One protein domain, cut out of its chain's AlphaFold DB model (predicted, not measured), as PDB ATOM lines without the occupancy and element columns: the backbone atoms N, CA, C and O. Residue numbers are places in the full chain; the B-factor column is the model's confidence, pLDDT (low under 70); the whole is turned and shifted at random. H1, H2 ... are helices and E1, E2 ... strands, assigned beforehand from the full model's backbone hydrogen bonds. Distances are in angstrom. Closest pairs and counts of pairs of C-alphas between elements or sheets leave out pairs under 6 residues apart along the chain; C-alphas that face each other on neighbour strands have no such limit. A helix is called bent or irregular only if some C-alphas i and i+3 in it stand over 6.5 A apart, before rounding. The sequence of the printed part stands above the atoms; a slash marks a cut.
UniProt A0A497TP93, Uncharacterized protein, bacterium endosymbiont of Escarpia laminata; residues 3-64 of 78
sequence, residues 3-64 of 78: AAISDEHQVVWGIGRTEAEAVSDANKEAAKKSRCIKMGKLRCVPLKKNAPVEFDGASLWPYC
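Overview. This is residues 3 to 64 of the 78 residues of an uncharacterized protein of bacterium endosymbiont of Escarpia laminata (UniProt A0A497TP93). A small three-stranded sheet lies between two helices: long H1 runs slantwise over one face, mostly over edge strand E2, and short H2 covers part of the other. Residues 31 to 36, of which 31 to 33 belong to H1, stick out. The printed part has 62 residues, with three named strands and two named helices that follow along the chain as E1, E2, H1, E3, H2, and the sheet is all antiparallel in the order E2, E1, E3. It is mixed helix and strand, compact, with a radius of gyration of the C-alphas of 10.6 A, and elongated, spanning 32 by 20 by 20 A.

Arrangement. E1, residues 3 to 6, and E2, residues 11 to 16, form an antiparallel hairpin, with N 4 and O 14 2.8 A apart. H1, residues 19 to 33, is on the sheet at a height of 6.0 A, its closest C-alphas to E2 being Ala 26 and Gly 14, 4.0 A apart. E3, residues 43 to 46, is antiparallel to E1, with N 3 and O 45 2.8 A apart. E2, H1 and E3 form a split strand-helix-strand unit, two strands running the same way with E1 between them, with a right-handed crossover. H2, residues 57 to 63, is on the opposite face at a height of 8.0 A, giving three layers; its closest C-alphas to E2 are Gly 57 and Val 12, 4.1 A apart. H1 and H2 are apart. In H1 every O i to N i+4 pair is within hydrogen-bond range; in H2, 1 of 3, and 2 of 4 O i to N i+3 pairs. H2 is only just irregular: C-alphas 59 and 62 are 6.8 A apart.

Along the chain. E1 begins at C-alpha 3 (10.200, -43.275, -43.663). E2 is 15.0 A long and H1 20.9 A. H2 ends at C-alpha 63 (13.346, -50.677, -48.528).

Size, cuts and confidence. The C-alphas farthest apart, those of Arg 35 and Lys 49, are 31.9 A apart. The printed part has no cut and no long link. Residues 33 to 41 have pLDDT under 70.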
ATOM      1  N   ALA A   3      10.264 -42.440 -44.846       87.50
ATOM      2  CA  ALA A   3      10.200 -43.275 -43.663       87.50
ATOM      3  C   ALA A   3      11.037 -42.642 -42.548       87.50
ATOM      4  O   ALA A   3      12.186 -42.251 -42.761       87.50
ATOM      5  N   ALA A   4      10.450 -42.540 -41.361       88.56
ATOM      6  CA  ALA A   4      11.146 -42.211 -40.132       88.56
ATOM      7  C   ALA A   4      11.660 -43.515 -39.523       88.56
ATOM      8  O   ALA A   4      10.879 -44.397 -39.161       88.56
ATOM      9  N   ILE A   5      12.975 -43.645 -39.436       86.50
ATOM     10  CA  ILE A   5      13.655 -44.882 -39.075       86.50
ATOM     11  C   ILE A   5      14.504 -44.704 -37.819       86.50
ATOM     12  O   ILE A   5      14.994 -43.611 -37.531       86.50
ATOM     13  N   SER A   6      14.700 -45.788 -37.078       83.56
ATOM     14  CA  SER A   6      15.654 -45.862 -35.974       83.56
ATOM     15  C   SER A   6      16.831 -46.719 -36.405       83.56
ATOM     16  O   SER A   6      16.665 -47.914 -36.635       83.56
ATOM     17  N   ASP A   7      18.002 -46.097 -36.511       75.19
ATOM     18  CA  ASP A   7      19.245 -46.772 -36.897       75.19
ATOM     19  C   ASP A   7      19.691 -47.793 -35.843       75.19
ATOM     20  O   ASP A   7      20.104 -48.899 -36.174       75.19
ATOM     21  N   GLU A   8      19.473 -47.462 -34.567       78.06
ATOM     22  CA  GLU A   8      19.794 -48.317 -33.420       78.06
ATOM     23  C   GLU A   8      19.034 -49.649 -33.437       78.06
ATOM     24  O   GLU A   8      19.589 -50.692 -33.094       78.06
ATOM     25  N   HIS A   9      17.766 -49.627 -33.849       76.69
ATOM     26  CA  HIS A   9      16.921 -50.821 -33.881       76.69
ATOM     27  C   HIS A   9      16.730 -51.395 -35.285       76.69
ATOM     28  O   HIS A   9      16.111 -52.447 -35.417       76.69
ATOM     29  N   GLN A  10      17.238 -50.718 -36.319       81.81
ATOM     30  CA  GLN A  10      17.024 -51.060 -37.725       81.81
ATOM     31  C   GLN A  10      15.537 -51.263 -38.061       81.81
ATOM     32  O   GLN A  10      15.149 -52.226 -38.720       81.81
ATOM     33  N   VAL A  11      14.679 -50.352 -37.583       83.56
ATOM     34  CA  VAL A  11      13.229 -50.408 -37.839       83.56
ATOM     35  C   VAL A  11      12.686 -49.076 -38.334       83.56
ATOM     36  O   VAL A  11      13.136 -48.002 -37.925       83.56
ATOM     37  N   VAL A  12      11.656 -49.151 -39.169       87.19
ATOM     38  CA  VAL A  12      10.805 -48.023 -39.543       87.19
ATOM     39  C   VAL A  12       9.754 -47.811 -38.457       87.19
ATOM     40  O   VAL A  12       9.035 -48.731 -38.078       87.19
ATOM     41  N   TRP A  13       9.673 -46.588 -37.950       85.94
ATOM     42  CA  TRP A  13       8.718 -46.187 -36.922       85.94
ATOM     43  C   TRP A  13       7.492 -45.484 -37.484       85.94
ATOM     44  O   TRP A  13       6.435 -45.550 -36.871       85.94
ATOM     45  N   GLY A  14       7.634 -44.820 -38.628       87.38
ATOM     46  CA  GLY A  14       6.534 -44.122 -39.278       87.38
ATOM     47  C   GLY A  14       6.825 -43.865 -40.745       87.38
ATOM     48  O   GLY A  14       7.984 -43.818 -41.165       87.38
ATOM     49  N   ILE A  15       5.768 -43.693 -41.531       88.19
ATOM     50  CA  ILE A  15       5.849 -43.381 -42.959       88.19
ATOM     51  C   ILE A  15       4.975 -42.170 -43.284       88.19
ATOM     52  O   ILE A  15       3.940 -41.940 -42.670       88.19
ATOM     53  N   GLY A  16       5.391 -41.375 -44.262       86.75
ATOM     54  CA  GLY A  16       4.690 -40.156 -44.644       86.75
ATOM     55  C   GLY A  16       5.023 -39.703 -46.057       86.75
ATOM     56  O   GLY A  16       5.952 -40.199 -46.703       86.75
ATOM     57  N   ARG A  17       4.257 -38.745 -46.581       86.69
ATOM     58  CA  ARG A  17       4.621 -38.086 -47.848       86.69
ATOM     59  C   ARG A  17       5.737 -37.071 -47.624       86.69
ATOM     60  O   ARG A  17       6.559 -36.877 -48.516       86.69
ATOM     61  N   THR A  18       5.781 -36.499 -46.425       87.81
ATOM     62  CA  THR A  18       6.786 -35.550 -45.945       87.81
ATOM     63  C   THR A  18       7.494 -36.068 -44.689       87.81
ATOM     64  O   THR A  18       6.996 -36.967 -44.009       87.81
ATOM     65  N   GLU A  19       8.649 -35.485 -44.359       84.19
ATOM     66  CA  GLU A  19       9.394 -35.796 -43.128       84.19
ATOM     67  C   GLU A  19       8.547 -35.527 -41.879       84.19
ATOM     68  O   GLU A  19       8.485 -36.355 -40.974       84.19
ATOM     69  N   ALA A  20       7.822 -34.404 -41.861       84.81
ATOM     70  CA  ALA A  20       6.945 -34.037 -40.753       84.81
ATOM     71  C   ALA A  20       5.833 -35.072 -40.519       84.81
ATOM     72  O   ALA A  20       5.543 -35.416 -39.373       84.81
ATOM     73  N   GLU A  21       5.230 -35.600 -41.589       87.75
ATOM     74  CA  GLU A  21       4.234 -36.669 -41.477       87.75
ATOM     75  C   GLU A  21       4.849 -37.968 -40.958       87.75
ATOM     76  O   GLU A  21       4.298 -38.557 -40.033       87.75
ATOM     77  N   ALA A  22       6.005 -38.381 -41.490       86.06
ATOM     78  CA  ALA A  22       6.673 -39.610 -41.067       86.06
ATOM     79  C   ALA A  22       7.083 -39.561 -39.583       86.06
ATOM     80  O   ALA A  22       6.892 -40.528 -38.850       86.06
ATOM     81  N   VAL A  23       7.585 -38.412 -39.117       84.31
ATOM     82  CA  VAL A  23       7.918 -38.180 -37.702       84.31
ATOM     83  C   VAL A  23       6.664 -38.119 -36.831       84.31
ATOM     84  O   VAL A  23       6.664 -38.629 -35.712       84.31
ATOM     85  N   SER A  24       5.583 -37.503 -37.311       86.19
ATOM     86  CA  SER A  24       4.309 -37.457 -36.583       86.19
ATOM     87  C   SER A  24       3.721 -38.857 -36.395       86.19
ATOM     88  O   SER A  24       3.285 -39.201 -35.296       86.19
ATOM     89  N   ASP A  25       3.773 -39.688 -37.436       86.12
ATOM     90  CA  ASP A  25       3.331 -41.082 -37.397       86.12
ATOM     91  C   ASP A  25       4.200 -41.923 -36.447       86.12
ATOM     92  O   ASP A  25       3.681 -42.572 -35.538       86.12
ATOM     93  N   ALA A  26       5.526 -41.772 -36.536       84.44
ATOM     94  CA  ALA A  26       6.471 -42.408 -35.622       84.44
ATOM     95  C   ALA A  26       6.223 -42.035 -34.152       84.44
ATOM     96  O   ALA A  26       6.231 -42.904 -33.279       84.44
ATOM     97  N   ASN A  27       5.945 -40.760 -33.865       81.81
ATOM     98  CA  ASN A  27       5.610 -40.306 -32.514       81.81
ATOM     99  C   ASN A  27       4.282 -40.891 -32.014       81.81
ATOM    100  O   ASN A  27       4.171 -41.224 -30.832       81.81
ATOM    101  N   LYS A  28       3.275 -41.045 -32.884       83.19
ATOM    102  CA  LYS A  28       2.008 -41.702 -32.520       83.19
ATOM    103  C   LYS A  28       2.224 -43.175 -32.185       83.19
ATOM    104  O   LYS A  28       1.685 -43.647 -31.184       83.19
ATOM    105  N   GLU A  29       3.021 -43.886 -32.975       80.31
ATOM    106  CA  GLU A  29       3.357 -45.288 -32.714       80.31
ATOM    107  C   GLU A  29       4.193 -45.452 -31.438       80.31
ATOM    108  O   GLU A  29       3.923 -46.343 -30.626       80.31
ATOM    109  N   ALA A  30       5.131 -44.537 -31.180       75.38
ATOM    110  CA  ALA A  30       5.874 -44.480 -29.922       75.38
ATOM    111  C   ALA A  30       4.952 -44.249 -28.715       75.38
ATOM    112  O   ALA A  30       5.075 -44.932 -27.695       75.38
ATOM    113  N   ALA A  31       3.991 -43.327 -28.841       73.81
ATOM    114  CA  ALA A  31       3.018 -43.030 -27.794       73.81
ATOM    115  C   ALA A  31       2.118 -44.239 -27.486       73.81
ATOM    116  O   ALA A  31       1.889 -44.553 -26.314       73.81
ATOM    117  N   LYS A  32       1.666 -44.967 -28.520       72.12
ATOM    118  CA  LYS A  32       0.894 -46.212 -28.358       72.12
ATOM    119  C   LYS A  32       1.702 -47.313 -27.676       72.12
ATOM    120  O   LYS A  32       1.156 -48.034 -26.846       72.12
ATOM    121  N   LYS A  33       2.994 -47.443 -27.996       66.56
ATOM    122  CA  LYS A  33       3.856 -48.488 -27.421       66.56
ATOM    123  C   LYS A  33       4.358 -48.185 -26.005       66.56
ATOM    124  O   LYS A  33       4.949 -49.080 -25.413       66.56
ATOM    125  N   SER A  34       4.068 -47.001 -25.445       52.50
ATOM    126  CA  SER A  34       4.044 -46.597 -24.015       52.50
ATOM    127  C   SER A  34       5.170 -47.041 -23.057       52.50
ATOM    128  O   SER A  34       5.130 -46.718 -21.870       52.50
ATOM    129  N   ARG A  35       6.218 -47.728 -23.516       44.81
ATOM    130  CA  ARG A  35       7.355 -48.156 -22.702       44.81
ATOM    131  C   ARG A  35       8.650 -48.091 -23.506       44.81
ATOM    132  O   ARG A  35       8.911 -48.899 -24.386       44.81
ATOM    133  N   CYS A  36       9.495 -47.156 -23.085       46.50
ATOM    134  CA  CYS A  36      10.943 -47.351 -23.008       46.50
ATOM    135  C   CYS A  36      11.770 -47.356 -24.296       46.50
ATOM    136  O   CYS A  36      12.938 -47.724 -24.219       46.50
ATOM    137  N   ILE A  37      11.265 -46.891 -25.435       50.62
ATOM    138  CA  ILE A  37      12.162 -46.617 -26.561       50.62
ATOM    139  C   ILE A  37      12.450 -45.128 -26.519       50.62
ATOM    140  O   ILE A  37      11.644 -44.302 -26.943       50.62
ATOM    141  N   LYS A  38      13.597 -44.780 -25.920       53.62
ATOM    142  CA  LYS A  38      14.222 -43.488 -26.199       53.62
ATOM    143  C   LYS A  38      14.352 -43.470 -27.711       53.62
ATOM    144  O   LYS A  38      15.160 -44.220 -28.242       53.62
ATOM    145  N   MET A  39      13.520 -42.692 -28.398       56.06
ATOM    146  CA  MET A  39      13.686 -42.462 -29.825       56.06
ATOM    147  C   MET A  39      14.982 -41.674 -30.001       56.06
ATOM    148  O   MET A  39      14.987 -40.450 -30.127       56.06
ATOM    149  N   GLY A  40      16.108 -42.387 -29.912       55.84
ATOM    150  CA  GLY A  40      17.396 -41.925 -30.378       55.84
ATOM    151  C   GLY A  40      17.185 -41.447 -31.803       55.84
ATOM    152  O   GLY A  40      16.493 -42.118 -32.566       55.84
ATOM    153  N   LYS A  41      17.677 -40.232 -32.080       62.03
ATOM    154  CA  LYS A  41      17.526 -39.462 -33.325       62.03
ATOM    155  C   LYS A  41      16.912 -40.279 -34.471       62.03
ATOM    156  O   LYS A  41      17.638 -40.942 -35.209       62.03
ATOM    157  N   LEU A  42      15.583 -40.225 -34.610       73.50
ATOM    158  CA  LEU A  42      14.921 -40.797 -35.778       73.50
ATOM    159  C   LEU A  42      15.476 -40.109 -37.022       73.50
ATOM    160  O   LEU A  42      15.506 -38.878 -37.098       73.50
ATOM    161  N   ARG A  43      15.919 -40.902 -37.992       82.94
ATOM    162  CA  ARG A  43      16.384 -40.398 -39.281       82.94
ATOM    163  C   ARG A  43      15.230 -40.475 -40.266       82.94
ATOM    164  O   ARG A  43      14.543 -41.486 -40.326       82.94
ATOM    165  N   CYS A  44      15.010 -39.417 -41.034       86.19
ATOM    166  CA  CYS A  44      14.079 -39.463 -42.154       86.19
ATOM    167  C   CYS A  44      14.851 -39.854 -43.408       86.19
ATOM    168  O   CYS A  44      15.868 -39.240 -43.728       86.19
ATOM    169  N   VAL A  45      14.388 -40.891 -44.095       87.44
ATOM    170  CA  VAL A  45      15.000 -41.380 -45.331       87.44
ATOM    171  C   VAL A  45      13.930 -41.638 -46.386       87.44
ATOM    172  O   VAL A  45      12.792 -41.980 -46.043       87.44
ATOM    173  N   PRO A  46      14.253 -41.466 -47.676       88.38
ATOM    174  CA  PRO A  46      13.343 -41.857 -48.733       88.38
ATOM    175  C   PRO A  46      13.114 -43.372 -48.698       88.38
ATOM    176  O   PRO A  46      14.025 -44.168 -48.481       88.38
ATOM    177  N   LEU A  47      11.860 -43.770 -48.880       85.81
ATOM    178  CA  LEU A  47      11.444 -45.160 -48.992       85.81
ATOM    179  C   LEU A  47      11.267 -45.498 -50.475       85.81
ATOM    180  O   LEU A  47      10.643 -44.725 -51.218       85.81
ATOM    181  N   LYS A  48      11.762 -46.665 -50.901       84.06
ATOM    182  CA  LYS A  48      11.615 -47.146 -52.280       84.06
ATOM    183  C   LYS A  48      10.146 -47.145 -52.707       84.06
ATOM    184  O   LYS A  48       9.256 -47.537 -51.958       84.06
ATOM    185  N   LYS A  49       9.887 -46.767 -53.960       75.25
ATOM    186  CA  LYS A  49       8.525 -46.619 -54.509       75.25
ATOM    187  C   LYS A  49       7.699 -47.920 -54.512       75.25
ATOM    188  O   LYS A  49       6.478 -47.848 -54.528       75.25
ATOM    189  N   ASN A  50       8.370 -49.073 -54.466       77.50
ATOM    190  CA  ASN A  50       7.768 -50.412 -54.408       77.50
ATOM    191  C   ASN A  50       7.800 -51.022 -52.995       77.50
ATOM    192  O   ASN A  50       7.648 -52.233 -52.852       77.50
ATOM    193  N   ALA A  51       8.076 -50.225 -51.961       75.75
ATOM    194  CA  ALA A  51       8.081 -50.721 -50.595       75.75
ATOM    195  C   ALA A  51       6.661 -51.141 -50.189       75.75
ATOM    196  O   ALA A  51       5.722 -50.355 -50.364       75.75
ATOM    197  N   PRO A  52       6.481 -52.355 -49.653       76.50
ATOM    198  CA  PRO A  52       5.168 -52.823 -49.263       76.50
ATOM    199  C   PRO A  52       4.807 -52.207 -47.903       76.50
ATOM    200  O   PRO A  52       5.111 -52.753 -46.851       76.50
ATOM    201  N   VAL A  53       4.178 -51.028 -47.938       70.56
ATOM    202  CA  VAL A  53       3.819 -50.188 -46.770       70.56
ATOM    203  C   VAL A  53       2.899 -50.857 -45.742       70.56
ATOM    204  O   VAL A  53       2.700 -50.313 -44.664       70.56
ATOM    205  N   GLU A  54       2.341 -52.021 -46.070       73.75
ATOM    206  CA  GLU A  54       1.514 -52.839 -45.176       73.75
ATOM    207  C   GLU A  54       2.342 -53.727 -44.231       73.75
ATOM    208  O   GLU A  54       1.786 -54.354 -43.333       73.75
ATOM    209  N   PHE A  55       3.662 -53.804 -44.428       73.44
ATOM    210  CA  PHE A  55       4.546 -54.638 -43.618       73.44
ATOM    211  C   PHE A  55       5.013 -53.929 -42.342       73.44
ATOM    212  O   PHE A  55       5.126 -52.704 -42.290       73.44
ATOM    213  N   ASP A  56       5.359 -54.722 -41.326       78.81
ATOM    214  CA  ASP A  56       5.959 -54.235 -40.086       78.81
ATOM    215  C   ASP A  56       7.214 -53.384 -40.323       78.81
ATOM    216  O   ASP A  56       7.985 -53.593 -41.265       78.81
ATOM    217  N   GLY A  57       7.477 -52.465 -39.393       76.25
ATOM    218  CA  GLY A  57       8.593 -51.525 -39.474       76.25
ATOM    219  C   GLY A  57       9.970 -52.159 -39.715       76.25
ATOM    220  O   GLY A  57      10.805 -51.575 -40.403       76.25
ATOM    221  N   ALA A  58      10.213 -53.368 -39.201       80.94
ATOM    222  CA  ALA A  58      11.453 -54.116 -39.443       80.94
ATOM    223  C   ALA A  58      11.555 -54.645 -40.887       80.94
ATOM    224  O   ALA A  58      12.615 -54.608 -41.502       80.94
ATOM    225  N   SER A  59      10.434 -55.079 -41.461       81.25
ATOM    226  CA  SER A  59      10.350 -55.565 -42.842       81.25
ATOM    227  C   SER A  59      10.455 -54.428 -43.864       81.25
ATOM    228  O   SER A  59      10.874 -54.652 -44.998       81.25
ATOM    229  N   LEU A  60      10.118 -53.196 -43.464       83.12
ATOM    230  CA  LEU A  60      10.267 -51.991 -44.285       83.12
ATOM    231  C   LEU A  60      11.694 -51.414 -44.291       83.12
ATOM    232  O   LEU A  60      12.059 -50.707 -45.231       83.12
ATOM    233  N   TRP A  61      12.521 -51.735 -43.293       83.88
ATOM    234  CA  TRP A  61      13.914 -51.287 -43.202       83.88
ATOM    235  C   TRP A  61      14.757 -51.514 -44.478       83.88
ATOM    236  O   TRP A  61      15.346 -50.548 -44.961       83.88
ATOM    237  N   PRO A  62      14.791 -52.706 -45.114       83.50
ATOM    238  CA  PRO A  62      15.579 -52.926 -46.339       83.50
ATOM    239  C   PRO A  62      15.092 -52.124 -47.561       83.50
ATOM    240  O   PRO A  62      15.789 -52.031 -48.577       83.50
ATOM    241  N   TYR A  63      13.892 -51.546 -47.489       85.06
ATOM    242  CA  TYR A  63      13.346 -50.677 -48.528       85.06
ATOM    243  C   TYR A  63      13.675 -49.199 -48.302       85.06
ATOM    244  O   TYR A  63      13.346 -48.370 -49.154       85.06
ATOM    245  N   CYS A  64      14.313 -48.865 -47.183       85.38
ATOM    246  CA  CYS A  64      14.775 -47.521 -46.885       85.38
ATOM    247  C   CYS A  64      16.066 -47.228 -47.649       85.38
ATOM    248  O   CYS A  64      17.023 -48.003 -47.620       85.38
TER     249      CYS A  64